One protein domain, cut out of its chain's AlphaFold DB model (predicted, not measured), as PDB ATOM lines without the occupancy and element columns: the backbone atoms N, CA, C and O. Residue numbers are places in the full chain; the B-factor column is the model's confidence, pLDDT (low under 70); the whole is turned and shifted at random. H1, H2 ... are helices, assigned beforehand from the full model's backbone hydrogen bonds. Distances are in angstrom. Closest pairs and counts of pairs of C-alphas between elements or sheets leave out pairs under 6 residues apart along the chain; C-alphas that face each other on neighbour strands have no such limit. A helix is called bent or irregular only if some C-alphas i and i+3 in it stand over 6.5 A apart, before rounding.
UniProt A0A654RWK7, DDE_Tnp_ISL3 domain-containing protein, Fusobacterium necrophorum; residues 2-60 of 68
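Overview. This is residues 2 to 60 of the 68 residues of the protein "DDE_Tnp_ISL3 domain-containing protein" of Fusobacterium necrophorum (UniProt A0A654RWK7). A drawn-out zigzag of three helices: the bent helix H1 sticks out free on one side, and on the far side the backbone folds back after H2, where H3 comes close to H2 at a steep tilt of 59 degrees without clearly touching it. Residues 2 to 30 stand free, namely H1, the link after it and the first residues of H2, while the remaining 30 residues form a small body spanning 22 by 18 by 10 A. The printed part has 59 residues with three named helices, in the order H1, H2, H3, and no named strand; the class is all helix. The whole is extended, with a radius of gyration of the C-alphas of 17.6 A, and only just elongated, with spans of 46 by 28 by 16 A.

Along the chain. H1 is residues 2 to 20, assigned as one helix by its hydrogen bonds, but it is bent: C-alphas 10 and 13 are 8.1 A apart. Its arm H1a, residues 2 to 10, begins with C-alpha 2 at (-31.171, 5.136, -3.757) and is 12.3 A long from first to last C-alpha. Its arm H1b, residues 13 to 20, is 10.8 A long; residues 11 and 12 belong to neither arm. H2 is residues 26 to 40, 21.1 A long, with C-alpha 26 at (-41.825, 30.830, -9.973). H3 is residues 48 to 58, 15.5 A long, and ends with C-alpha 58 at (-50.625, 44.420, 0.261).

Arrangement. The lines of H1a and H1b stand at a steep tilt of 69.5 degrees, only just short of about perpendicular. H1a is apart from H2 and from H3. H1b is apart from H3, and also from H2, which follows it in the chain. H2 and H3 are close but not clearly touching, with 2 pairs of C-alphas within 8 A; their closest C-alphas, those of Ile 35 and Ile 55, are 6.9 A apart. H2 and H3 run opposite ways at a steep tilt of 59 degrees, and their centres are 13.1 A apart. In H1a, H1b, H2 and H3 every O i to N i+4 pair is within hydrogen-bond range.

Size, cuts and confidence. The two C-alphas farthest apart are those of Arg 9 and Gly 44, at 46.0 A, and the first and last printed C-alphas, those of Gln 2 and Gly 60, are 45.6 A apart. The printed part has no cut. The link from H1 to H2, 5 residues, is tight; the link from H2 to H3, 7 residues, is short; there is no long link. The mean pLDDT of the printed part is 92.9, and no printed residue is under 70.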
ATOM      1  N   GLN A   2     -29.988   5.938  -3.378       81.56
ATOM      2  CA  GLN A   2     -31.171   5.136  -3.757       81.56
ATOM      3  C   GLN A   2     -32.514   5.885  -3.633       81.56
ATOM      4  O   GLN A   2     -33.390   5.716  -4.478       81.56
ATOM      5  N   THR A   3     -32.683   6.742  -2.620       88.69
ATOM      6  CA  THR A   3     -33.932   7.490  -2.382       88.69
ATOM      7  C   THR A   3     -34.233   8.511  -3.480       88.69
ATOM      8  O   THR A   3     -35.368   8.593  -3.944       88.69
ATOM      9  N   ALA A   4     -33.214   9.237  -3.950       91.56
ATOM     10  CA  ALA A   4     -33.356  10.203  -5.040       91.56
ATOM     11  C   ALA A   4     -33.776   9.513  -6.347       91.56
ATOM     12  O   ALA A   4     -34.707   9.956  -7.016       91.56
ATOM     13  N   TRP A   5     -33.167   8.367  -6.662       93.81
ATOM     14  CA  TRP A   5     -33.531   7.578  -7.841       93.81
ATOM     15  C   TRP A   5     -34.972   7.046  -7.740       93.81
ATOM     16  O   TRP A   5     -35.772   7.178  -8.665       93.81
ATOM     17  N   LYS A   6     -35.380   6.518  -6.581       95.62
ATOM     18  CA  LYS A   6     -36.776   6.096  -6.376       95.62
ATOM     19  C   LYS A   6     -37.764   7.252  -6.591       95.62
ATOM     20  O   LYS A   6     -38.790   7.049  -7.238       95.62
ATOM     21  N   ALA A   7     -37.441   8.460  -6.121       95.19
ATOM     22  CA  ALA A   7     -38.267   9.648  -6.337       95.19
ATOM     23  C   ALA A   7     -38.345  10.048  -7.822       95.19
ATOM     24  O   ALA A   7     -39.446  10.239  -8.335       95.19
ATOM     25  N   LEU A   8     -37.214  10.093  -8.535       94.44
ATOM     26  CA  LEU A   8     -37.182  10.407  -9.969       94.44
ATOM     27  C   LEU A   8     -38.031   9.429 -10.790       94.44
ATOM     28  O   LEU A   8     -38.822   9.855 -11.629       94.44
ATOM     29  N   ARG A   9     -37.938   8.120 -10.511       95.56
ATOM     30  CA  ARG A   9     -38.797   7.117 -11.167       95.56
ATOM     31  C   ARG A   9     -40.269   7.330 -10.838       95.56
ATOM     32  O   ARG A   9     -41.093   7.287 -11.746       95.56
ATOM     33  N   LYS A  10     -40.594   7.574  -9.564       96.88
ATOM     34  CA  LYS A  10     -41.973   7.786  -9.100       96.88
ATOM     35  C   LYS A  10     -42.623   9.002  -9.766       96.88
ATOM     36  O   LYS A  10     -43.796   8.938 -10.116       96.88
ATOM     37  N   TYR A  11     -41.874  10.088  -9.959       96.31
ATOM     38  CA  TYR A  11     -42.402  11.353 -10.476       96.31
ATOM     39  C   TYR A  11     -42.078  11.625 -11.952       96.31
ATOM     40  O   TYR A  11     -42.375  12.716 -12.433       96.31
ATOM     41  N   ARG A  12     -41.537  10.648 -12.696       96.19
ATOM     42  CA  ARG A  12     -41.123  10.792 -14.108       96.19
ATOM     43  C   ARG A  12     -42.155  11.512 -14.984       96.19
ATOM     44  O   ARG A  12     -41.783  12.417 -15.719       96.19
ATOM     45  N   LYS A  13     -43.434  11.136 -14.878       95.38
ATOM     46  CA  LYS A  13     -44.527  11.754 -15.650       95.38
ATOM     47  C   LYS A  13     -44.645  13.260 -15.383       95.38
ATOM     48  O   LYS A  13     -44.749  14.043 -16.311       95.38
ATOM     49  N   TYR A  14     -44.587  13.674 -14.120       93.12
ATOM     50  CA  TYR A  14     -44.674  15.090 -13.747       93.12
ATOM     51  C   TYR A  14     -43.433  15.880 -14.172       93.12
ATOM     52  O   TYR A  14     -43.548  17.044 -14.547       93.12
ATOM     53  N   ILE A  15     -42.259  15.240 -14.147       92.69
ATOM     54  CA  ILE A  15     -41.011  15.835 -14.641       92.69
ATOM     55  C   ILE A  15     -41.126  16.098 -16.146       92.69
ATOM     56  O   ILE A  15     -40.842  17.207 -16.573       92.69
ATOM     57  N   GLN A  16     -41.601  15.119 -16.926       94.00
ATOM     58  CA  GLN A  16     -41.849  15.294 -18.362       94.00
ATOM     59  C   GLN A  16     -42.853  16.415 -18.625       94.00
ATOM     60  O   GLN A  16     -42.537  17.333 -19.372       94.00
ATOM     61  N   ASN A  17     -43.986  16.415 -17.914       92.44
ATOM     62  CA  ASN A  17     -44.965  17.492 -18.026       92.44
ATOM     63  C   ASN A  17     -44.310  18.857 -17.784       92.44
ATOM     64  O   ASN A  17     -44.470  19.747 -18.599       92.44
ATOM     65  N   THR A  18     -43.516  19.016 -16.719       90.50
ATOM     66  CA  THR A  18     -42.850  20.296 -16.393       90.50
ATOM     67  C   THR A  18     -41.970  20.827 -17.530       90.50
ATOM     68  O   THR A  18     -41.856  22.038 -17.674       90.50
ATOM     69  N   LEU A  19     -41.359  19.947 -18.328       90.75
ATOM     70  CA  LEU A  19     -40.525  20.342 -19.471       90.75
ATOM     71  C   LEU A  19     -41.353  20.764 -20.693       90.75
ATOM     72  O   LEU A  19     -40.861  21.511 -21.531       90.75
ATOM     73  N   GLU A  20     -42.587  20.275 -20.798       93.00
ATOM     74  CA  GLU A  20     -43.496  20.545 -21.915       93.00
ATOM     75  C   GLU A  20     -44.443  21.720 -21.627       93.00
ATOM     76  O   GLU A  20     -44.910  22.377 -22.557       93.00
ATOM     77  N   THR A  21     -44.744  22.009 -20.353       90.88
ATOM     78  CA  THR A  21     -45.612  23.137 -19.992       90.88
ATOM     79  C   THR A  21     -44.845  24.456 -19.939       90.88
ATOM     80  O   THR A  21     -43.719  24.519 -19.457       90.88
ATOM     81  N   THR A  22     -45.525  25.544 -20.293       89.06
ATOM     82  CA  THR A  22     -45.052  26.920 -20.074       89.06
ATOM     83  C   THR A  22     -45.293  27.432 -18.649       89.06
ATOM     84  O   THR A  22     -44.821  28.510 -18.295       89.06
ATOM     85  N   TYR A  23     -46.021  26.681 -17.815       86.94
ATOM     86  CA  TYR A  23     -46.292  27.048 -16.430       86.94
ATOM     87  C   TYR A  23     -45.067  26.793 -15.556       86.94
ATOM     88  O   TYR A  23     -44.567  25.673 -15.452       86.94
ATOM     89  N   THR A  24     -44.618  27.837 -14.865       87.69
ATOM     90  CA  THR A  24     -43.519  27.755 -13.905       87.69
ATOM     91  C   THR A  24     -44.046  27.874 -12.477       87.69
ATOM     92  O   THR A  24     -45.047  28.533 -12.200       87.69
ATOM     93  N   ASN A  25     -43.342  27.258 -11.526       89.56
ATOM     94  CA  ASN A  25     -43.623  27.429 -10.095       89.56
ATOM     95  C   ASN A  25     -43.067  28.748  -9.535       89.56
ATOM     96  O   ASN A  25     -43.146  28.993  -8.332       89.56
ATOM     97  N   GLU A  26     -42.475  29.590 -10.380       90.38
ATOM     98  CA  GLU A  26     -41.825  30.830  -9.973       90.38
ATOM     99  C   GLU A  26     -42.807  31.822  -9.321       90.38
ATOM    100  O   GLU A  26     -42.510  32.268  -8.209       90.38
ATOM    101  N   PRO A  27     -44.015  32.087  -9.870       92.69
ATOM    102  CA  PRO A  27     -44.987  32.960  -9.207       92.69
ATOM    103  C   PRO A  27     -45.427  32.424  -7.837       92.69
ATOM    104  O   PRO A  27     -45.557  33.183  -6.875       92.69
ATOM    105  N   LEU A  28     -45.594  31.101  -7.713       93.50
ATOM    106  CA  LEU A  28     -45.927  30.443  -6.444       93.50
ATOM    107  C   LEU A  28     -44.790  30.587  -5.421       93.50
ATOM    108  O   LEU A  28     -45.033  30.867  -4.245       93.50
ATOM    109  N   GLY A  29     -43.541  30.427  -5.866       95.25
ATOM    110  CA  GLY A  29     -42.348  30.653  -5.052       95.25
ATOM    111  C   GLY A  29     -42.240  32.103  -4.576       95.25
ATOM    112  O   GLY A  29     -42.008  32.344  -3.387       95.25
ATOM    113  N   GLY A  30     -42.491  33.057  -5.475       96.00
ATOM    114  CA  GLY A  30     -42.542  34.487  -5.177       96.00
ATOM    115  C   GLY A  30     -43.583  34.813  -4.109       96.00
ATOM    116  O   GLY A  30     -43.250  35.420  -3.088       96.00
ATOM    117  N   MET A  31     -44.813  34.317  -4.271       95.50
ATOM    118  CA  MET A  31     -45.891  34.511  -3.297       95.50
ATOM    119  C   MET A  31     -45.556  33.894  -1.929       95.50
ATOM    120  O   MET A  31     -45.747  34.528  -0.891       95.50
ATOM    121  N   ASN A  32     -44.989  32.685  -1.898       96.06
ATOM    122  CA  ASN A  32     -44.574  32.045  -0.647       96.06
ATOM    123  C   ASN A  32     -43.489  32.846   0.084       96.06
ATOM    124  O   ASN A  32     -43.547  32.996   1.308       96.06
ATOM    125  N   ASN A  33     -42.502  33.372  -0.641       96.81
ATOM    126  CA  ASN A  33     -41.461  34.217  -0.057       96.81
ATOM    127  C   ASN A  33     -42.024  35.552   0.435       96.81
ATOM    128  O   ASN A  33     -41.680  35.983   1.536       96.81
ATOM    129  N   PHE A  34     -42.941  36.159  -0.320       96.31
ATOM    130  CA  PHE A  34     -43.669  37.350   0.101       96.31
ATOM    131  C   PHE A  34     -44.415  37.114   1.424       96.31
ATOM    132  O   PHE A  34     -44.188  37.838   2.394       96.31
ATOM    133  N   ILE A  35     -45.220  36.050   1.522       95.88
ATOM    134  CA  ILE A  35     -45.954  35.700   2.749       95.88
ATOM    135  C   ILE A  35     -44.989  35.469   3.919       95.88
ATOM    136  O   ILE A  35     -45.243  35.949   5.025       95.88
ATOM    137  N   LYS A  36     -43.858  34.782   3.698       96.00
ATOM    138  CA  LYS A  36     -42.816  34.602   4.727       96.00
ATOM    139  C   LYS A  36     -42.223  35.936   5.187       96.00
ATOM    140  O   LYS A  36     -41.952  36.096   6.375       96.00
ATOM    141  N   SER A  37     -42.013  36.890   4.283       96.88
ATOM    142  CA  SER A  37     -41.544  38.241   4.619       96.88
ATOM    143  C   SER A  37     -42.578  39.019   5.430       96.88
ATOM    144  O   SER A  37     -42.231  39.558   6.476       96.88
ATOM    145  N   VAL A  38     -43.854  38.997   5.029       94.75
ATOM    146  CA  VAL A  38     -44.936  39.636   5.799       94.75
ATOM    147  C   VAL A  38     -45.062  38.994   7.181       94.75
ATOM    148  O   VAL A  38     -45.158  39.706   8.175       94.75
ATOM    149  N   LYS A  39     -44.979  37.659   7.274       94.38
ATOM    150  CA  LYS A  39     -45.010  36.922   8.546       94.38
ATOM    151  C   LYS A  39     -43.894  37.355   9.500       94.38
ATOM    152  O   LYS A  39     -44.147  37.478  10.693       94.38
ATOM    153  N   ARG A  40     -42.684  37.610   8.988       95.25
ATOM    154  CA  ARG A  40     -41.535  38.059   9.797       95.25
ATOM    155  C   ARG A  40     -41.752  39.415  10.470       95.25
ATOM    156  O   ARG A  40     -41.125  39.662  11.486       95.25
ATOM    157  N   VAL A  41     -42.631  40.261   9.934       92.81
ATOM    158  CA  VAL A  41     -42.953  41.593  10.487       92.81
ATOM    159  C   VAL A  41     -44.376  41.675  11.056       92.81
ATOM    160  O   VAL A  41     -44.869  42.755  11.366       92.81
ATOM    161  N   ALA A  42     -45.064  40.538  11.182       89.25
ATOM    162  CA  ALA A  42     -46.463  40.444  11.602       89.25
ATOM    163  C   ALA A  42     -46.632  40.271  13.122       89.25
ATOM    164  O   ALA A  42     -47.580  39.629  13.582       89.25
ATOM    165  N   PHE A  43     -45.723  40.829  13.917       87.19
ATOM    166  CA  PHE A  43     -45.874  40.839  15.368       87.19
ATOM    167  C   PHE A  43     -47.143  41.617  15.759       87.19
ATOM    168  O   PHE A  43     -47.464  42.639  15.156       87.19
ATOM    169  N   GLY A  44     -47.892  41.107  16.741       87.62
ATOM    170  CA  GLY A  44     -49.118  41.741  17.243       87.62
ATOM    171  C   GLY A  44     -50.433  41.269  16.607       87.62
ATOM    172  O   GLY A  44     -51.499  41.570  17.144       87.62
ATOM    173  N   PHE A  45     -50.413  40.470  15.531       90.12
ATOM    174  CA  PHE A  45     -51.647  39.851  15.031       90.12
ATOM    175  C   PHE A  45     -52.118  38.723  15.950       90.12
ATOM    176  O   PHE A  45     -51.467  37.689  16.071       90.12
ATOM    177  N   ARG A  46     -53.297  38.902  16.558       90.25
ATOM    178  CA  ARG A  46     -53.924  37.893  17.433       90.25
ATOM    179  C   ARG A  46     -54.778  36.879  16.668       90.25
ATOM    180  O   ARG A  46     -54.981  35.774  17.155       90.25
ATOM    181  N   ARG A  47     -55.280  37.237  15.476       91.44
ATOM    182  CA  ARG A  47     -56.106  36.358  14.627       91.44
ATOM    183  C   ARG A  47     -55.469  36.167  13.255       91.44
ATOM    184  O   ARG A  47     -55.010  37.125  12.633       91.44
ATOM    185  N   PHE A  48     -55.523  34.935  12.751       91.44
ATOM    186  CA  PHE A  48     -55.050  34.606  11.406       91.44
ATOM    187  C   PHE A  48     -55.842  35.331  10.306       91.44
ATOM    188  O   PHE A  48     -55.262  35.694   9.287       91.44
ATOM    189  N   SER A  49     -57.138  35.598  10.518       92.56
ATOM    190  CA  SER A  49     -57.982  36.342   9.571       92.56
ATOM    191  C   SER A  49     -57.405  37.720   9.243       92.56
ATOM    192  O   SER A  49     -57.257  38.046   8.068       92.56
ATOM    193  N   HIS A  50     -56.984  38.482  10.255       91.38
ATOM    194  CA  HIS A  50     -56.354  39.792  10.071       91.38
ATOM    195  C   HIS A  50     -54.992  39.695   9.377       91.38
ATOM    196  O   HIS A  50     -54.675  40.505   8.509       91.38
ATOM    197  N   PHE A  51     -54.188  38.680   9.716       93.12
ATOM    198  CA  PHE A  51     -52.912  38.443   9.038       93.12
ATOM    199  C   PHE A  51     -53.118  38.129   7.547       93.12
ATOM    200  O   PHE A  51     -52.465  38.721   6.686       93.12
ATOM    201  N   ARG A  52     -54.079  37.252   7.227       93.25
ATOM    202  CA  ARG A  52     -54.481  36.939   5.849       93.25
ATOM    203  C   ARG A  52     -54.999  38.182   5.128       93.25
ATOM    204  O   ARG A  52     -54.627  38.416   3.985       93.25
ATOM    205  N   GLN A  53     -55.824  38.989   5.785       92.69
ATOM    206  CA  GLN A  53     -56.357  40.217   5.208       92.69
ATOM    207  C   GLN A  53     -55.244  41.216   4.873       92.69
ATOM    208  O   GLN A  53     -55.232  41.751   3.768       92.69
ATOM    209  N   ARG A  54     -54.253  41.393   5.757       92.56
ATOM    210  CA  ARG A  54     -53.062  42.211   5.477       92.56
ATOM    211  C   ARG A  54     -52.307  41.722   4.240       92.56
ATOM    212  O   ARG A  54     -51.928  42.544   3.414       92.56
ATOM    213  N   ILE A  55     -52.103  40.411   4.090       95.19
ATOM    214  CA  ILE A  55     -51.466  39.831   2.891       95.19
ATOM    215  C   ILE A  55     -52.251  40.206   1.628       95.19
ATOM    216  O   ILE A  55     -51.653  40.673   0.663       95.19
ATOM    217  N   LEU A  56     -53.576  40.034   1.645       94.81
ATOM    218  CA  LEU A  56     -54.435  40.313   0.490       94.81
ATOM    219  C   LEU A  56     -54.482  41.805   0.134       94.81
ATOM    220  O   LEU A  56     -54.493  42.133  -1.049       94.81
ATOM    221  N   ILE A  57     -54.466  42.693   1.132       94.31
ATOM    222  CA  ILE A  57     -54.416  44.147   0.927       94.31
ATOM    223  C   ILE A  57     -53.082  44.563   0.302       94.31
ATOM    224  O   ILE A  57     -53.077  45.294  -0.680       94.31
ATOM    225  N   ILE A  58     -51.947  44.074   0.819       94.12
ATOM    226  CA  ILE A  58     -50.625  44.420   0.261       94.12
ATOM    227  C   ILE A  58     -50.492  43.927  -1.188       94.12
ATOM    228  O   ILE A  58     -49.857  44.584  -2.004       94.12
ATOM    229  N   GLN A  59     -51.103  42.785  -1.515       94.12
ATOM    230  CA  GLN A  59     -51.148  42.249  -2.880       94.12
ATOM    231  C   GLN A  59     -52.182  42.949  -3.782       94.12
ATOM    232  O   GLN A  59     -52.297  42.596  -4.950       94.12
ATOM    233  N   GLY A  60     -52.957  43.909  -3.262       94.25
ATOM    234  CA  GLY A  60     -53.986  44.624  -4.025       94.25
ATOM    235  C   GLY A  60     -55.208  43.775  -4.400       94.25
ATOM    236  O   GLY A  60     -55.977  44.163  -5.270       94.25
TER     237      GLY A  60